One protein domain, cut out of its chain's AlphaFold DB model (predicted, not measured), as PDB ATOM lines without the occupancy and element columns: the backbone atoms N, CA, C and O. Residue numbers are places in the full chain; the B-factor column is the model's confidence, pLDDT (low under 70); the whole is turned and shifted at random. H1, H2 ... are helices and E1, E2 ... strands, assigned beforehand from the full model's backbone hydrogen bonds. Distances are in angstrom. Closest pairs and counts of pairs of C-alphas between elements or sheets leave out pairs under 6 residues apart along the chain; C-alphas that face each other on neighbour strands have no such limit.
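This is residues 24 to 139 of the 992 residues of an uncharacterized protein of Pandoraea morbifera (UniProt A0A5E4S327). Two long helices, H1 and H4, run side by side in opposite directions as a slanted pair, and a second helix pair, H2 and H3, set at a wide angle to each other, joins them near the end where H1 finishes and H4 begins. Near that same end, on the side away from H2 and H3, lies a small hairpin of the two short strands E1 and E2, and the whole is flat, spanning 56 by 46 by 18 A. The printed part has 116 residues with four named helices and two named strands, in the order H1, E1, E2, H2, H3, H4; the strands form an antiparallel sheet in the order E1 - E2. The class is mostly helix, and the model is loose, with a radius of gyration of the C-alphas of 16.7 A.

H1, residues 24 to 45, touches H4, residues 108 to 135, with 48 pairs of C-alphas within 8 A; the closest are those of Gln 39 and Gly 122, 4.3 A apart. They run opposite ways at a shallow tilt of 33 degrees, only just short of steep. After a tight link come E1, residues 50 to 52, and E2, residues 55 to 58, an antiparallel hairpin at 146 degrees between their directions. N 52 and O 55 are within hydrogen-bond range at 3.0 A, as are N 57 and O 50 at 3.0 A. The closest C-alphas of E2 and H4 are those of Phe 58 and Arg 110, 7.0 A apart. H2, residues 68 to 83, touches H1 with its residues 68 to 72 alone, at a steep tilt of 41 degrees, opposite ways; the closest C-alphas are those of Leu 44 and Pro 68, 6.4 A apart. H2 and H4 are apart. H3, residues 90 to 104, touches H2 about perpendicular at 71 degrees, only just so; the closest C-alphas are those of Met 78 and Tyr 92, 4.7 A apart. H3 and H4 touch only at the corner, where the C-alphas of Leu 102 and Phe 108 are 4.7 A apart. Helix packing is mostly crossed, but only just: of three pairs of helices, one is at a shallow tilt. In H1, H2 and H3 every O i to N i+4 pair is within hydrogen-bond range; in H4 23 of 24 are.

H1 begins with C-alpha 24 at (6.898, -19.700, -47.309) and is 30.8 A long from first to last C-alpha. E1 measures 6.6 A and E2 9.0 A. H2 is 22.6 A long, beginning with C-alpha 68 at (-13.520, -40.318, -30.184), and H3 is 21.1 A. H4, the longest helix, measures 40.5 A and ends with C-alpha 135 at (15.951, -26.104, -44.678).

The two C-alphas farthest apart are those of Val 105 and Asn 139, 57.1 A. The printed part has no cut and no long link. Mean pLDDT of the printed part is 80.7; it is under 70 at residues 50 to 55, 57, 59, 61 to 66 and 136 to 139.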
ATOM      1  N   VAL A  24       7.511 -19.944 -48.620       81.56
ATOM      2  CA  VAL A  24       6.898 -19.700 -47.309       81.56
ATOM      3  C   VAL A  24       5.451 -20.185 -47.288       81.56
ATOM      4  O   VAL A  24       4.979 -20.633 -46.245       81.56
ATOM      5  N   GLY A  25       4.758 -20.156 -48.431       80.50
ATOM      6  CA  GLY A  25       3.413 -20.708 -48.562       80.50
ATOM      7  C   GLY A  25       3.397 -22.206 -48.294       80.50
ATOM      8  O   GLY A  25       2.595 -22.668 -47.487       80.50
ATOM      9  N   ASN A  26       4.338 -22.948 -48.878       80.62
ATOM     10  CA  ASN A  26       4.459 -24.385 -48.630       80.62
ATOM     11  C   ASN A  26       4.871 -24.695 -47.188       80.62
ATOM     12  O   ASN A  26       4.355 -25.648 -46.607       80.62
ATOM     13  N   VAL A  27       5.757 -23.897 -46.583       84.19
ATOM     14  CA  VAL A  27       6.143 -24.075 -45.171       84.19
ATOM     15  C   VAL A  27       4.948 -23.842 -44.244       84.19
ATOM     16  O   VAL A  27       4.692 -24.664 -43.364       84.19
ATOM     17  N   LEU A  28       4.181 -22.769 -44.461       83.75
ATOM     18  CA  LEU A  28       2.966 -22.470 -43.694       83.75
ATOM     19  C   LEU A  28       1.898 -23.544 -43.889       83.75
ATOM     20  O   LEU A  28       1.289 -23.993 -42.921       83.75
ATOM     21  N   TRP A  29       1.691 -23.995 -45.124       83.62
ATOM     22  CA  TRP A  29       0.730 -25.052 -45.414       83.62
ATOM     23  C   TRP A  29       1.143 -26.383 -44.781       83.62
ATOM     24  O   TRP A  29       0.305 -27.065 -44.193       83.62
ATOM     25  N   THR A  30       2.436 -26.725 -44.819       86.56
ATOM     26  CA  THR A  30       2.987 -27.903 -44.130       86.56
ATOM     27  C   THR A  30       2.759 -27.786 -42.629       86.56
ATOM     28  O   THR A  30       2.267 -28.722 -42.014       86.56
ATOM     29  N   PHE A  31       3.037 -26.622 -42.037       89.50
ATOM     30  CA  PHE A  31       2.804 -26.383 -40.616       89.50
ATOM     31  C   PHE A  31       1.332 -26.599 -40.237       89.50
ATOM     32  O   PHE A  31       1.036 -27.367 -39.327       89.50
ATOM     33  N   VAL A  32       0.405 -25.962 -40.958       87.50
ATOM     34  CA  VAL A  32      -1.034 -26.039 -40.668       87.50
ATOM     35  C   VAL A  32      -1.571 -27.457 -40.880       87.50
ATOM     36  O   VAL A  32      -2.241 -27.996 -40.002       87.50
ATOM     37  N   SER A  33      -1.262 -28.087 -42.016       87.06
ATOM     38  CA  SER A  33      -1.753 -29.434 -42.340       87.06
ATOM     39  C   SER A  33      -1.212 -30.492 -41.377       87.06
ATOM     40  O   SER A  33      -1.985 -31.300 -40.862       87.06
ATOM     41  N   VAL A  34       0.089 -30.450 -41.065       90.75
ATOM     42  CA  VAL A  34       0.724 -31.369 -40.111       90.75
ATOM     43  C   VAL A  34       0.200 -31.136 -38.701       90.75
ATOM     44  O   VAL A  34      -0.043 -32.115 -38.002       90.75
ATOM     45  N   PHE A  35      -0.015 -29.885 -38.281       93.19
ATOM     46  CA  PHE A  35      -0.563 -29.583 -36.958       93.19
ATOM     47  C   PHE A  35      -1.909 -30.277 -36.751       93.19
ATOM     48  O   PHE A  35      -2.050 -31.059 -35.814       93.19
ATOM     49  N   PHE A  36      -2.876 -30.039 -37.643       89.19
ATOM     50  CA  PHE A  36      -4.216 -30.612 -37.511       89.19
ATOM     51  C   PHE A  36      -4.217 -32.134 -37.681       89.19
ATOM     52  O   PHE A  36      -4.870 -32.830 -36.907       89.19
ATOM     53  N   LEU A  37      -3.442 -32.668 -38.632       90.62
ATOM     54  CA  LEU A  37      -3.343 -34.112 -38.843       90.62
ATOM     55  C   LEU A  37      -2.720 -34.822 -37.632       90.62
ATOM     56  O   LEU A  37      -3.291 -35.783 -37.121       90.62
ATOM     57  N   ALA A  38      -1.570 -34.347 -37.150       89.44
ATOM     58  CA  ALA A  38      -0.888 -34.942 -36.007       89.44
ATOM     59  C   ALA A  38      -1.729 -34.798 -34.736       89.44
ATOM     60  O   ALA A  38      -1.879 -35.764 -33.996       89.44
ATOM     61  N   GLN A  39      -2.337 -33.633 -34.504       92.44
ATOM     62  CA  GLN A  39      -3.217 -33.411 -33.358       92.44
ATOM     63  C   GLN A  39      -4.412 -34.379 -33.368       92.44
ATOM     64  O   GLN A  39      -4.690 -34.997 -32.341       92.44
ATOM     65  N   ALA A  40      -5.055 -34.598 -34.520       89.38
ATOM     66  CA  ALA A  40      -6.109 -35.603 -34.668       89.38
ATOM     67  C   ALA A  40      -5.608 -37.025 -34.364       89.38
ATOM     68  O   ALA A  40      -6.223 -37.737 -33.571       89.38
ATOM     69  N   VAL A  41      -4.471 -37.431 -34.938       89.88
ATOM     70  CA  VAL A  41      -3.885 -38.765 -34.720       89.88
ATOM     71  C   VAL A  41      -3.525 -38.981 -33.248       89.88
ATOM     72  O   VAL A  41      -3.919 -39.991 -32.666       89.88
ATOM     73  N   PHE A  42      -2.837 -38.030 -32.611       89.12
ATOM     74  CA  PHE A  42      -2.483 -38.120 -31.194       89.12
ATOM     75  C   PHE A  42      -3.720 -38.126 -30.294       89.12
ATOM     76  O   PHE A  42      -3.739 -38.852 -29.306       89.12
ATOM     77  N   PHE A  43      -4.773 -37.378 -30.634       89.44
ATOM     78  CA  PHE A  43      -6.031 -37.424 -29.890       89.44
ATOM     79  C   PHE A  43      -6.683 -38.814 -29.948       89.44
ATOM     80  O   PHE A  43      -7.094 -39.335 -28.911       89.44
ATOM     81  N   LEU A  44      -6.722 -39.441 -31.130       87.25
ATOM     82  CA  LEU A  44      -7.243 -40.802 -31.301       87.25
ATOM     83  C   LEU A  44      -6.393 -41.844 -30.558       87.25
ATOM     84  O   LEU A  44      -6.948 -42.721 -29.901       87.25
ATOM     85  N   LEU A  45      -5.061 -41.721 -30.596       84.19
ATOM     86  CA  LEU A  45      -4.147 -42.595 -29.846       84.19
ATOM     87  C   LEU A  45      -4.316 -42.451 -28.326       84.19
ATOM     88  O   LEU A  45      -4.241 -43.433 -27.593       84.19
ATOM     89  N   LEU A  46      -4.582 -41.233 -27.844       82.81
ATOM     90  CA  LEU A  46      -4.858 -40.956 -26.432       82.81
ATOM     91  C   LEU A  46      -6.273 -41.383 -26.002       82.81
ATOM     92  O   LEU A  46      -6.606 -41.292 -24.815       82.81
ATOM     93  N   TRP A  47      -7.108 -41.885 -26.919       82.81
ATOM     94  CA  TRP A  47      -8.444 -42.408 -26.620       82.81
ATOM     95  C   TRP A  47      -8.432 -43.845 -26.081       82.81
ATOM     96  O   TRP A  47      -9.382 -44.598 -26.264       82.81
ATOM     97  N   HIS A  48      -7.351 -44.264 -25.434       75.88
ATOM     98  CA  HIS A  48      -7.230 -45.548 -24.742       75.88
ATOM     99  C   HIS A  48      -6.742 -45.303 -23.310       75.88
ATOM    100  O   HIS A  48      -6.197 -44.242 -22.993       75.88
ATOM    101  N   GLN A  49      -6.953 -46.275 -22.422       73.88
ATOM    102  CA  GLN A  49      -6.430 -46.197 -21.062       73.88
ATOM    103  C   GLN A  49      -4.916 -46.435 -21.081       73.88
ATOM    104  O   GLN A  49      -4.449 -47.570 -21.138       73.88
ATOM    105  N   VAL A  50      -4.142 -45.351 -21.045       69.06
ATOM    106  CA  VAL A  50      -2.678 -45.426 -21.036       69.06
ATOM    107  C   VAL A  50      -2.193 -45.546 -19.593       69.06
ATOM    108  O   VAL A  50      -2.402 -44.647 -18.772       69.06
ATOM    109  N   THR A  51      -1.536 -46.668 -19.297       68.50
ATOM    110  CA  THR A  51      -0.944 -46.970 -17.988       68.50
ATOM    111  C   THR A  51       0.574 -46.989 -18.135       68.50
ATOM    112  O   THR A  51       1.092 -47.735 -18.963       68.50
ATOM    113  N   VAL A  52       1.296 -46.185 -17.353       65.50
ATOM    114  CA  VAL A  52       2.771 -46.181 -17.331       65.50
ATOM    115  C   VAL A  52       3.219 -46.462 -15.904       65.50
ATOM    116  O   VAL A  52       2.738 -45.823 -14.972       65.50
ATOM    117  N   ALA A  53       4.112 -47.441 -15.732       62.81
ATOM    118  CA  ALA A  53       4.636 -47.852 -14.425       62.81
ATOM    119  C   ALA A  53       3.538 -48.131 -13.371       62.81
ATOM    120  O   ALA A  53       3.656 -47.741 -12.215       62.81
ATOM    121  N   GLY A  54       2.438 -48.775 -13.781       66.56
ATOM    122  CA  GLY A  54       1.322 -49.126 -12.892       66.56
ATOM    123  C   GLY A  54       0.349 -47.982 -12.567       66.56
ATOM    124  O   GLY A  54      -0.687 -48.236 -11.962       66.56
ATOM    125  N   HIS A  55       0.616 -46.749 -13.014       68.50
ATOM    126  CA  HIS A  55      -0.278 -45.605 -12.834       68.50
ATOM    127  C   HIS A  55      -1.074 -45.303 -14.110       68.50
ATOM    128  O   HIS A  55      -0.513 -45.193 -15.204       68.50
ATOM    129  N   VAL A  56      -2.394 -45.145 -13.972       70.69
ATOM    130  CA  VAL A  56      -3.285 -44.743 -15.070       70.69
ATOM    131  C   VAL A  56      -3.113 -43.244 -15.314       70.69
ATOM    132  O   VAL A  56      -3.689 -42.424 -14.604       70.69
ATOM    133  N   LEU A  57      -2.309 -42.885 -16.315       65.94
ATOM    134  CA  LEU A  57      -2.035 -41.489 -16.675       65.94
ATOM    135  C   LEU A  57      -3.212 -40.834 -17.402       65.94
ATOM    136  O   LEU A  57      -3.477 -39.651 -17.205       65.94
ATOM    137  N   PHE A  58      -3.935 -41.603 -18.220       71.94
ATOM    138  CA  PHE A  58      -5.063 -41.100 -19.005       71.94
ATOM    139  C   PHE A  58      -6.281 -42.037 -18.868       71.94
ATOM    140  O   PHE A  58      -6.495 -42.896 -19.725       71.94
ATOM    141  N   PRO A  59      -7.109 -41.909 -17.810       69.62
ATOM    142  CA  PRO A  59      -8.343 -42.692 -17.660       69.62
ATOM    143  C   PRO A  59      -9.386 -42.274 -18.705       69.62
ATOM    144  O   PRO A  59      -9.457 -41.089 -19.050       69.62
ATOM    145  N   LEU A  60     -10.160 -43.218 -19.253       70.81
ATOM    146  CA  LEU A  60     -11.219 -42.913 -20.228       70.81
ATOM    147  C   LEU A  60     -12.265 -41.966 -19.602       70.81
ATOM    148  O   LEU A  60     -12.603 -42.133 -18.427       70.81
ATOM    149  N   PRO A  61     -12.740 -40.945 -20.336       68.44
ATOM    150  CA  PRO A  61     -13.815 -40.090 -19.849       68.44
ATOM    151  C   PRO A  61     -15.117 -40.898 -19.773       68.44
ATOM    152  O   PRO A  61     -15.383 -41.718 -20.647       68.44
ATOM    153  N   ASN A  62     -15.931 -40.679 -18.739       65.50
ATOM    154  CA  ASN A  62     -17.232 -41.343 -18.628       65.50
ATOM    155  C   ASN A  62     -18.300 -40.522 -19.377       65.50
ATOM    156  O   ASN A  62     -19.080 -39.787 -18.770       65.50
ATOM    157  N   THR A  63     -18.262 -40.562 -20.711       62.34
ATOM    158  CA  THR A  63     -19.201 -39.851 -21.590       62.34
ATOM    159  C   THR A  63     -20.344 -40.776 -22.024       62.34
ATOM    160  O   THR A  63     -20.149 -41.969 -22.226       62.34
ATOM    161  N   ALA A  64     -21.557 -40.230 -22.193       59.94
ATOM    162  CA  ALA A  64     -22.697 -40.993 -22.722       59.94
ATOM    163  C   ALA A  64     -22.458 -41.504 -24.163       59.94
ATOM    164  O   ALA A  64     -23.038 -42.510 -24.557       59.94
ATOM    165  N   ASP A  65     -21.562 -40.843 -24.909       62.00
ATOM    166  CA  ASP A  65     -21.021 -41.275 -26.200       62.00
ATOM    167  C   ASP A  65     -19.504 -41.487 -26.077       62.00
ATOM    168  O   ASP A  65     -18.756 -40.544 -25.826       62.00
ATOM    169  N   ASN A  66     -19.026 -42.718 -26.278       65.94
ATOM    170  CA  ASN A  66     -17.598 -43.071 -26.186       65.94
ATOM    171  C   ASN A  66     -16.847 -42.965 -27.523       65.94
ATOM    172  O   ASN A  66     -15.723 -43.458 -27.645       65.94
ATOM    173  N   ASN A  67     -17.452 -42.361 -28.548       81.19
ATOM    174  CA  ASN A  67     -16.844 -42.293 -29.872       81.19
ATOM    175  C   ASN A  67     -15.845 -41.115 -29.967       81.19
ATOM    176  O   ASN A  67     -16.270 -39.955 -29.978       81.19
ATOM    177  N   PRO A  68     -14.528 -41.376 -30.100       83.56
ATOM    178  CA  PRO A  68     -13.520 -40.318 -30.184       83.56
ATOM    179  C   PRO A  68     -13.693 -39.414 -31.402       83.56
ATOM    180  O   PRO A  68     -13.401 -38.222 -31.332       83.56
ATOM    181  N   LEU A  69     -14.158 -39.970 -32.525       82.56
ATOM    182  CA  LEU A  69     -14.336 -39.216 -33.765       82.56
ATOM    183  C   LEU A  69     -15.424 -38.160 -33.601       82.56
ATOM    184  O   LEU A  69     -15.275 -37.046 -34.093       82.56
ATOM    185  N   THR A  70     -16.478 -38.478 -32.850       82.12
ATOM    186  CA  THR A  70     -17.549 -37.540 -32.515       82.12
ATOM    187  C   THR A  70     -16.991 -36.340 -31.744       82.12
ATOM    188  O   THR A  70     -17.214 -35.198 -32.140       82.12
ATOM    189  N   HIS A  71     -16.176 -36.582 -30.712       84.56
ATOM    190  CA  HIS A  71     -15.511 -35.519 -29.950       84.56
ATOM    191  C   HIS A  71     -14.524 -34.700 -30.789       84.56
ATOM    192  O   HIS A  71     -14.491 -33.476 -30.672       84.56
ATOM    193  N   LEU A  72     -13.746 -35.351 -31.655       86.69
ATOM    194  CA  LEU A  72     -12.792 -34.689 -32.545       86.69
ATOM    195  C   LEU A  72     -13.508 -33.757 -33.543       86.69
ATOM    196  O   LEU A  72     -13.147 -32.588 -33.675       86.69
ATOM    197  N   VAL A  73     -14.561 -34.251 -34.206       85.31
ATOM    198  CA  VAL A  73     -15.348 -33.491 -35.192       85.31
ATOM    199  C   VAL A  73     -16.065 -32.315 -34.538       85.31
ATOM    200  O   VAL A  73     -15.983 -31.193 -35.045       85.31
ATOM    201  N   TYR A  74     -16.747 -32.534 -33.410       86.06
ATOM    202  CA  TYR A  74     -17.444 -31.451 -32.721       86.06
ATOM    203  C   TYR A  74     -16.488 -30.424 -32.121       86.06
ATOM    204  O   TYR A  74     -16.802 -29.237 -32.151       86.06
ATOM    205  N   PHE A  75     -15.303 -30.829 -31.656       86.50
ATOM    206  CA  PHE A  75     -14.289 -29.876 -31.217       86.50
ATOM    207  C   PHE A  75     -13.796 -28.996 -32.364       86.50
ATOM    208  O   PHE A  75     -13.701 -27.787 -32.181       86.50
ATOM    209  N   TYR A  76     -13.529 -29.544 -33.554       86.75
ATOM    210  CA  TYR A  76     -13.136 -28.708 -34.695       86.75
ATOM    211  C   TYR A  76     -14.266 -27.791 -35.161       86.75
ATOM    212  O   TYR A  76     -14.013 -26.620 -35.431       86.75
ATOM    213  N   LYS A  77     -15.515 -28.274 -35.195       82.88
ATOM    214  CA  LYS A  77     -16.690 -27.426 -35.464       82.88
ATOM    215  C   LYS A  77     -16.830 -26.314 -34.422       82.88
ATOM    216  O   LYS A  77     -17.082 -25.166 -34.782       82.88
ATOM    217  N   MET A  78     -16.612 -26.635 -33.147       85.81
ATOM    218  CA  MET A  78     -16.627 -25.670 -32.053       85.81
ATOM    219  C   MET A  78     -15.494 -24.640 -32.200       85.81
ATOM    220  O   MET A  78     -15.743 -23.442 -32.112       85.81
ATOM    221  N   ALA A  79     -14.266 -25.083 -32.470       80.25
ATOM    222  CA  ALA A  79     -13.104 -24.216 -32.659       80.25
ATOM    223  C   ALA A  79     -13.269 -23.289 -33.878       80.25
ATOM    224  O   ALA A  79     -12.979 -22.097 -33.787       80.25
ATOM    225  N   LEU A  80     -13.803 -23.802 -34.993       79.62
ATOM    226  CA  LEU A  80     -14.132 -23.003 -36.176       79.62
ATOM    227  C   LEU A  80     -15.240 -21.977 -35.886       79.62
ATOM    228  O   LEU A  80     -15.110 -20.825 -36.292       79.62
ATOM    229  N   GLY A  81     -16.284 -22.355 -35.142       80.75
ATOM    230  CA  GLY A  81     -17.342 -21.435 -34.704       80.75
ATOM    231  C   GLY A  81     -16.872 -20.381 -33.693       80.75
ATOM    232  O   GLY A  81     -17.390 -19.267 -33.671       80.75
ATOM    233  N   ALA A  82     -15.857 -20.686 -32.879       79.62
ATOM    234  CA  ALA A  82     -15.235 -19.709 -31.985       79.62
ATOM    235  C   ALA A  82     -14.424 -18.653 -32.757       79.62
ATOM    236  O   ALA A  82     -14.379 -17.497 -32.344       79.62
ATOM    237  N   LEU A  83     -13.805 -19.041 -33.877       78.44
ATOM    238  CA  LEU A  83     -13.026 -18.143 -34.735       78.44
ATOM    239  C   LEU A  83     -13.902 -17.337 -35.704       78.44
ATOM    240  O   LEU A  83     -13.593 -16.186 -35.999       78.44
ATOM    241  N   VAL A  84     -14.988 -17.934 -36.205       82.94
ATOM    242  CA  VAL A  84     -15.885 -17.325 -37.193       82.94
ATOM    243  C   VAL A  84     -17.318 -17.366 -36.653       82.94
ATOM    244  O   VAL A  84     -17.957 -18.417 -36.726       82.94
ATOM    245  N   PRO A  85     -17.866 -16.236 -36.162       79.50
ATOM    246  CA  PRO A  85     -19.192 -16.195 -35.534       79.50
ATOM    247  C   PRO A  85     -20.331 -16.747 -36.406       79.50
ATOM    248  O   PRO A  85     -21.269 -17.346 -35.895       79.50
ATOM    249  N   PHE A  86     -20.230 -16.621 -37.733       81.06
ATOM    250  CA  PHE A  86     -21.204 -17.175 -38.684       81.06
ATOM    251  C   PHE A  86     -21.266 -18.718 -38.689       81.06
ATOM    252  O   PHE A  86     -22.278 -19.289 -39.085       81.06
ATOM    253  N   LEU A  87     -20.213 -19.409 -38.236       76.56
ATOM    254  CA  LEU A  87     -20.155 -20.876 -38.162       76.56
ATOM    255  C   LEU A  87     -20.690 -21.440 -36.829       76.56
ATOM    256  O   LEU A  87     -20.622 -22.652 -36.611       76.56
ATOM    257  N   GLN A  88     -21.239 -20.601 -35.940       80.81
ATOM    258  CA  GLN A  88     -21.852 -21.014 -34.669       80.81
ATOM    259  C   GLN A  88     -23.243 -21.638 -34.886       80.81
ATOM    260  O   GLN A  88     -24.274 -21.078 -34.524       80.81
ATOM    261  N   GLY A  89     -23.277 -22.809 -35.525       79.12
ATOM    262  CA  GLY A  89     -24.495 -23.603 -35.700       79.12
ATOM    263  C   GLY A  89     -24.920 -24.357 -34.432       79.12
ATOM    264  O   GLY A  89     -24.279 -24.279 -33.384       79.12
ATOM    265  N   ASN A  90     -25.982 -25.162 -34.540       79.81
ATOM    266  CA  ASN A  90     -26.523 -25.947 -33.418       79.81
ATOM    267  C   ASN A  90     -25.453 -26.858 -32.769       79.81
ATOM    268  O   ASN A  90     -25.370 -26.963 -31.547       79.81
ATOM    269  N   ASP A  91     -24.569 -27.434 -33.589       78.81
ATOM    270  CA  ASP A  91     -23.442 -28.281 -33.179       78.81
ATOM    271  C   ASP A  91     -22.435 -27.564 -32.258       78.81
ATOM    272  O   ASP A  91     -21.908 -28.177 -31.327       78.81
ATOM    273  N   TYR A  92     -22.179 -26.267 -32.488       81.31
ATOM    274  CA  TYR A  92     -21.281 -25.451 -31.659       81.31
ATOM    275  C   TYR A  92     -21.828 -25.354 -30.232       81.31
ATOM    276  O   TYR A  92     -21.134 -25.681 -29.268       81.31
ATOM    277  N   HIS A  93     -23.100 -24.970 -30.095       80.94
ATOM    278  CA  HIS A  93     -23.744 -24.806 -28.792       80.94
ATOM    279  C   HIS A  93     -23.973 -26.140 -28.074       80.94
ATOM    280  O   HIS A  93     -23.840 -26.198 -26.851       80.94
ATOM    281  N   LEU A  94     -24.270 -27.215 -28.813       81.06
ATOM    282  CA  LEU A  94     -24.419 -28.564 -28.258       81.06
ATOM    283  C   LEU A  94     -23.117 -29.057 -27.617       81.06
ATOM    284  O   LEU A  94     -23.135 -29.501 -26.468       81.06
ATOM    285  N   TYR A  95     -21.986 -28.932 -28.314       83.69
ATOM    286  CA  TYR A  95     -20.701 -29.382 -27.782       83.69
ATOM    287  C   TYR A  95     -20.183 -28.480 -26.655       83.69
ATOM    288  O   TYR A  95     -19.681 -28.980 -25.650       83.69
ATOM    289  N   LEU A  96     -20.387 -27.161 -26.757       81.25
ATOM    290  CA  LEU A  96     -20.048 -26.216 -25.687       81.25
ATOM    291  C   LEU A  96     -20.837 -26.529 -24.403       81.25
ATOM    292  O   LEU A  96     -20.267 -26.602 -23.315       81.25
ATOM    293  N   ARG A  97     -22.146 -26.794 -24.527       82.81
ATOM    294  CA  ARG A  97     -23.001 -27.231 -23.414       82.81
ATOM    295  C   ARG A  97     -22.541 -28.571 -22.842       82.81
ATOM    296  O   ARG A  97     -22.558 -28.739 -21.627       82.81
ATOM    297  N   HIS A  98     -22.113 -29.501 -23.694       80.31
ATOM    298  CA  HIS A  98     -21.552 -30.778 -23.261       80.31
ATOM    299  C   HIS A  98     -20.246 -30.599 -22.468       80.31
ATOM    300  O   HIS A  98     -20.075 -31.230 -21.429       80.31
ATOM    301  N   MET A  99     -19.358 -29.688 -22.882       80.38
ATOM    302  CA  MET A  99     -18.143 -29.348 -22.130       80.38
ATOM    303  C   MET A  99     -18.459 -28.711 -20.768       80.38
ATOM    304  O   MET A  99     -17.855 -29.100 -19.769       80.38
ATOM    305  N   TYR A 100     -19.442 -27.804 -20.696       82.00
ATOM    306  CA  TYR A 100     -19.914 -27.245 -19.420       82.00
ATOM    307  C   TYR A 100     -20.551 -28.304 -18.512       82.00
ATOM    308  O   TYR A 100     -20.327 -28.292 -17.303       82.00
ATOM    309  N   TRP A 101     -21.304 -29.250 -19.079       82.44
ATOM    310  CA  TRP A 101     -21.844 -30.384 -18.327       82.44
ATOM    311  C   TRP A 101     -20.727 -31.290 -17.792       82.44
ATOM    312  O   TRP A 101     -20.729 -31.624 -16.611       82.44
ATOM    313  N   LEU A 102     -19.716 -31.614 -18.610       78.50
ATOM    314  CA  LEU A 102     -18.528 -32.358 -18.170       78.50
ATOM    315  C   LEU A 102     -17.797 -31.647 -17.024       78.50
ATOM    316  O   LEU A 102     -17.248 -32.304 -16.137       78.50
ATOM    317  N   GLN A 103     -17.796 -30.313 -17.023       80.75
ATOM    318  CA  GLN A 103     -17.233 -29.516 -15.937       80.75
ATOM    319  C   GLN A 103     -18.083 -29.615 -14.665       80.75
ATOM    320  O   GLN A 103     -17.515 -29.742 -13.582       80.75
ATOM    321  N   SER A 104     -19.416 -29.637 -14.774       77.00
ATOM    322  CA  SER A 104     -20.295 -29.776 -13.606       77.00
ATOM    323  C   SER A 104     -20.270 -31.174 -12.976       77.00
ATOM    324  O   SER A 104     -20.579 -31.297 -11.796       77.00
ATOM    325  N   VAL A 105     -19.895 -32.220 -13.726       77.94
ATOM    326  CA  VAL A 105     -19.722 -33.595 -13.200       77.94
ATOM    327  C   VAL A 105     -18.268 -33.951 -12.850       77.94
ATOM    328  O   VAL A 105     -17.994 -35.078 -12.452       77.94
ATOM    329  N   GLY A 106     -17.321 -33.013 -12.983       75.38
ATOM    330  CA  GLY A 106     -15.908 -33.223 -12.633       75.38
ATOM    331  C   GLY A 106     -15.086 -34.061 -13.629       75.38
ATOM    332  O   GLY A 106     -13.921 -34.351 -13.369       75.38
ATOM    333  N   GLU A 107     -15.647 -34.419 -14.786       76.12
ATOM    334  CA  GLU A 107     -15.009 -35.261 -15.816       76.12
ATOM    335  C   GLU A 107     -14.288 -34.444 -16.911       76.12
ATOM    336  O   GLU A 107     -13.527 -34.994 -17.711       76.12
ATOM    337  N   PHE A 108     -14.468 -33.116 -16.938       79.00
ATOM    338  CA  PHE A 108     -13.851 -32.213 -17.923       79.00
ATOM    339  C   PHE A 108     -12.327 -32.342 -17.999       79.00
ATOM    340  O   PHE A 108     -11.755 -32.326 -19.089       79.00
ATOM    341  N   SER A 109     -11.664 -32.502 -16.852       73.50
ATOM    342  CA  SER A 109     -10.206 -32.609 -16.764       73.50
ATOM    343  C   SER A 109      -9.658 -33.784 -17.584       73.50
ATOM    344  O   SER A 109      -8.623 -33.644 -18.234       73.50
ATOM    345  N   ARG A 110     -10.377 -34.914 -17.649       79.50
ATOM    346  CA  ARG A 110      -9.955 -36.110 -18.399       79.50
ATOM    347  C   ARG A 110      -9.990 -35.897 -19.910       79.50
ATOM    348  O   ARG A 110      -9.098 -36.371 -20.615       79.50
ATOM    349  N   LEU A 111     -10.999 -35.190 -20.416       81.06
ATOM    350  CA  LEU A 111     -11.087 -34.835 -21.834       81.06
ATOM    351  C   LEU A 111     -10.128 -33.680 -22.168       81.06
ATOM    352  O   LEU A 111      -9.421 -33.734 -23.173       81.06
ATOM    353  N   GLY A 112     -10.042 -32.672 -21.296       80.56
ATOM    354  CA  GLY A 112      -9.187 -31.494 -21.460       80.56
ATOM    355  C   GLY A 112      -7.697 -31.832 -21.535       80.56
ATOM    356  O   GLY A 112      -7.004 -31.334 -22.416       80.56
ATOM    357  N   VAL A 113      -7.208 -32.746 -20.691       81.69
ATOM    358  CA  VAL A 113      -5.806 -33.194 -20.718       81.69
ATOM    359  C   VAL A 113      -5.440 -33.833 -22.071       81.69
ATOM    360  O   VAL A 113      -4.372 -33.554 -22.610       81.69
ATOM    361  N   ARG A 114      -6.333 -34.615 -22.694       85.00
ATOM    362  CA  ARG A 114      -6.093 -35.212 -24.027       85.00
ATOM    363  C   ARG A 114      -6.007 -34.167 -25.132       85.00
ATOM    364  O   ARG A 114      -5.168 -34.278 -26.028       85.00
ATOM    365  N   TRP A 115      -6.838 -33.133 -25.057       86.75
ATOM    366  CA  TRP A 115      -6.744 -31.988 -25.959       86.75
ATOM    367  C   TRP A 115      -5.423 -31.249 -25.781       86.75
ATOM    368  O   TRP A 115      -4.731 -31.022 -26.766       86.75
ATOM    369  N   VAL A 116      -5.011 -30.969 -24.543       86.88
ATOM    370  CA  VAL A 116      -3.729 -30.306 -24.264       86.88
ATOM    371  C   VAL A 116      -2.556 -31.110 -24.826       86.88
ATOM    372  O   VAL A 116      -1.761 -30.568 -25.589       86.88
ATOM    373  N   PHE A 117      -2.462 -32.409 -24.526       86.62
ATOM    374  CA  PHE A 117      -1.358 -33.240 -25.018       86.62
ATOM    375  C   PHE A 117      -1.379 -33.401 -26.542       86.62
ATOM    376  O   PHE A 117      -0.334 -33.264 -27.176       86.62
ATOM    377  N   SER A 118      -2.544 -33.639 -27.154       88.94
ATOM    378  CA  SER A 118      -2.634 -33.752 -28.616       88.94
ATOM    379  C   SER A 118      -2.265 -32.446 -29.328       88.94
ATOM    380  O   SER A 118      -1.574 -32.489 -30.343       88.94
ATOM    381  N   ILE A 119      -2.651 -31.285 -28.784       90.31
ATOM    382  CA  ILE A 119      -2.265 -29.967 -29.310       90.31
ATOM    383  C   ILE A 119      -0.754 -29.752 -29.179       90.31
ATOM    384  O   ILE A 119      -0.122 -29.313 -30.137       90.31
ATOM    385  N   VAL A 120      -0.153 -30.097 -28.033       91.56
ATOM    386  CA  VAL A 120       1.301 -29.983 -27.819       91.56
ATOM    387  C   VAL A 120       2.074 -30.862 -28.805       91.56
ATOM    388  O   VAL A 120       2.988 -30.375 -29.470       91.56
ATOM    389  N   PHE A 121       1.696 -32.134 -28.962       89.69
ATOM    390  CA  PHE A 121       2.359 -33.030 -29.914       89.69
ATOM    391  C   PHE A 121       2.116 -32.631 -31.375       89.69
ATOM    392  O   PHE A 121       3.036 -32.730 -32.194       89.69
ATOM    393  N   GLY A 122       0.923 -32.128 -31.700       91.81
ATOM    394  CA  GLY A 122       0.623 -31.547 -33.008       91.81
ATOM    395  C   GLY A 122       1.516 -30.348 -33.323       91.81
ATOM    396  O   GLY A 122       2.095 -30.278 -34.407       91.81
ATOM    397  N   LEU A 123       1.707 -29.447 -32.353       92.88
ATOM    398  CA  LEU A 123       2.563 -28.268 -32.488       92.88
ATOM    399  C   LEU A 123       4.038 -28.644 -32.665       92.88
ATOM    400  O   LEU A 123       4.695 -28.122 -33.561       92.88
ATOM    401  N   LEU A 124       4.555 -29.573 -31.854       91.81
ATOM    402  CA  LEU A 124       5.939 -30.046 -31.969       91.81
ATOM    403  C   LEU A 124       6.202 -30.710 -33.327       91.81
ATOM    404  O   LEU A 124       7.220 -30.426 -33.960       91.81
ATOM    405  N   SER A 125       5.268 -31.541 -33.800       89.12
ATOM    406  CA  SER A 125       5.363 -32.212 -35.104       89.12
ATOM    407  C   SER A 125       5.336 -31.208 -36.261       89.12
ATOM    408  O   SER A 125       6.158 -31.291 -37.176       89.12
ATOM    409  N   ALA A 126       4.438 -30.220 -36.195       90.69
ATOM    410  CA  ALA A 126       4.335 -29.148 -37.180       90.69
ATOM    411  C   ALA A 126       5.591 -28.269 -37.216       90.69
ATOM    412  O   ALA A 126       6.102 -27.981 -38.296       90.69
ATOM    413  N   LEU A 127       6.133 -27.887 -36.052       90.44
ATOM    414  CA  LEU A 127       7.378 -27.119 -35.951       90.44
ATOM    415  C   LEU A 127       8.577 -27.893 -36.507       90.44
ATOM    416  O   LEU A 127       9.403 -27.315 -37.214       90.44
ATOM    417  N   TYR A 128       8.673 -29.190 -36.209       89.56
ATOM    418  CA  TYR A 128       9.752 -30.042 -36.703       89.56
ATOM    419  C   TYR A 128       9.737 -30.144 -38.235       89.56
ATOM    420  O   TYR A 128      10.746 -29.853 -38.879       89.56
ATOM    421  N   LEU A 129       8.588 -30.489 -38.828       85.88
ATOM    422  CA  LEU A 129       8.458 -30.636 -40.280       85.88
ATOM    423  C   LEU A 129       8.555 -29.296 -41.012       85.88
ATOM    424  O   LEU A 129       9.253 -29.214 -42.016       85.88
ATOM    425  N   ALA A 130       7.957 -28.223 -40.488       85.75
ATOM    426  CA  ALA A 130       8.097 -26.887 -41.070       85.75
ATOM    427  C   ALA A 130       9.558 -26.408 -41.065       85.75
ATOM    428  O   ALA A 130      10.015 -25.824 -42.048       85.75
ATOM    429  N   ARG A 131      10.321 -26.703 -40.000       85.56
ATOM    430  CA  ARG A 131      11.766 -26.434 -39.946       85.56
ATOM    431  C   ARG A 131      12.532 -27.234 -40.998       85.56
ATOM    432  O   ARG A 131      13.486 -26.709 -41.565       85.56
ATOM    433  N   GLU A 132      12.145 -28.479 -41.252       80.31
ATOM    434  CA  GLU A 132      12.794 -29.315 -42.264       80.31
ATOM    435  C   GLU A 132      12.467 -28.847 -43.689       80.31
ATOM    436  O   GLU A 132      13.373 -28.717 -44.512       80.31
ATOM    437  N   THR A 133      11.215 -28.471 -43.964       81.12
ATOM    438  CA  THR A 133      10.810 -27.847 -45.235       81.12
ATOM    439  C   THR A 133      11.515 -26.507 -45.452       81.12
ATOM    440  O   THR A 133      11.950 -26.212 -46.559       81.12
ATOM    441  N   TRP A 134      11.712 -25.712 -44.396       77.69
ATOM    442  CA  TRP A 134      12.466 -24.455 -44.463       77.69
ATOM    443  C   TRP A 134      13.947 -24.661 -44.813       77.69
ATOM    444  O   TRP A 134      14.558 -23.822 -45.470       77.69
ATOM    445  N   LYS A 135      14.546 -25.778 -44.387       76.31
ATOM    446  CA  LYS A 135      15.951 -26.104 -44.678       76.31
ATOM    447  C   LYS A 135      16.182 -26.620 -46.100       76.31
ATOM    448  O   LYS A 135      17.333 -26.644 -46.530       76.31
ATOM    449  N   ARG A 136      15.137 -27.045 -46.815       69.00
ATOM    450  CA  ARG A 136      15.231 -27.647 -48.153       69.00
ATOM    451  C   ARG A 136      14.707 -26.678 -49.220       69.00
ATOM    452  O   ARG A 136      13.510 -26.685 -49.503       69.00
ATOM    453  N   PRO A 137      15.565 -25.826 -49.809       67.12
ATOM    454  CA  PRO A 137      15.143 -24.937 -50.883       67.12
ATOM    455  C   PRO A 137      14.782 -25.727 -52.148       67.12
ATOM    456  O   PRO A 137      15.375 -26.762 -52.447       67.12
ATOM    457  N   ILE A 138      13.819 -25.210 -52.907       67.31
ATOM    458  CA  ILE A 138      13.401 -25.764 -54.196       67.31
ATOM    459  C   ILE A 138      14.342 -25.215 -55.276       67.31
ATOM    460  O   ILE A 138      14.515 -23.998 -55.385       67.31
ATOM    461  N   ASN A 139      14.943 -26.105 -56.070       61.50
ATOM    462  CA  ASN A 139      15.810 -25.748 -57.194       61.50
ATOM    463  C   ASN A 139      15.011 -25.759 -58.504       61.50
ATOM    464  O   ASN A 139      14.427 -26.776 -58.863       61.50
TER     465      ASN A 139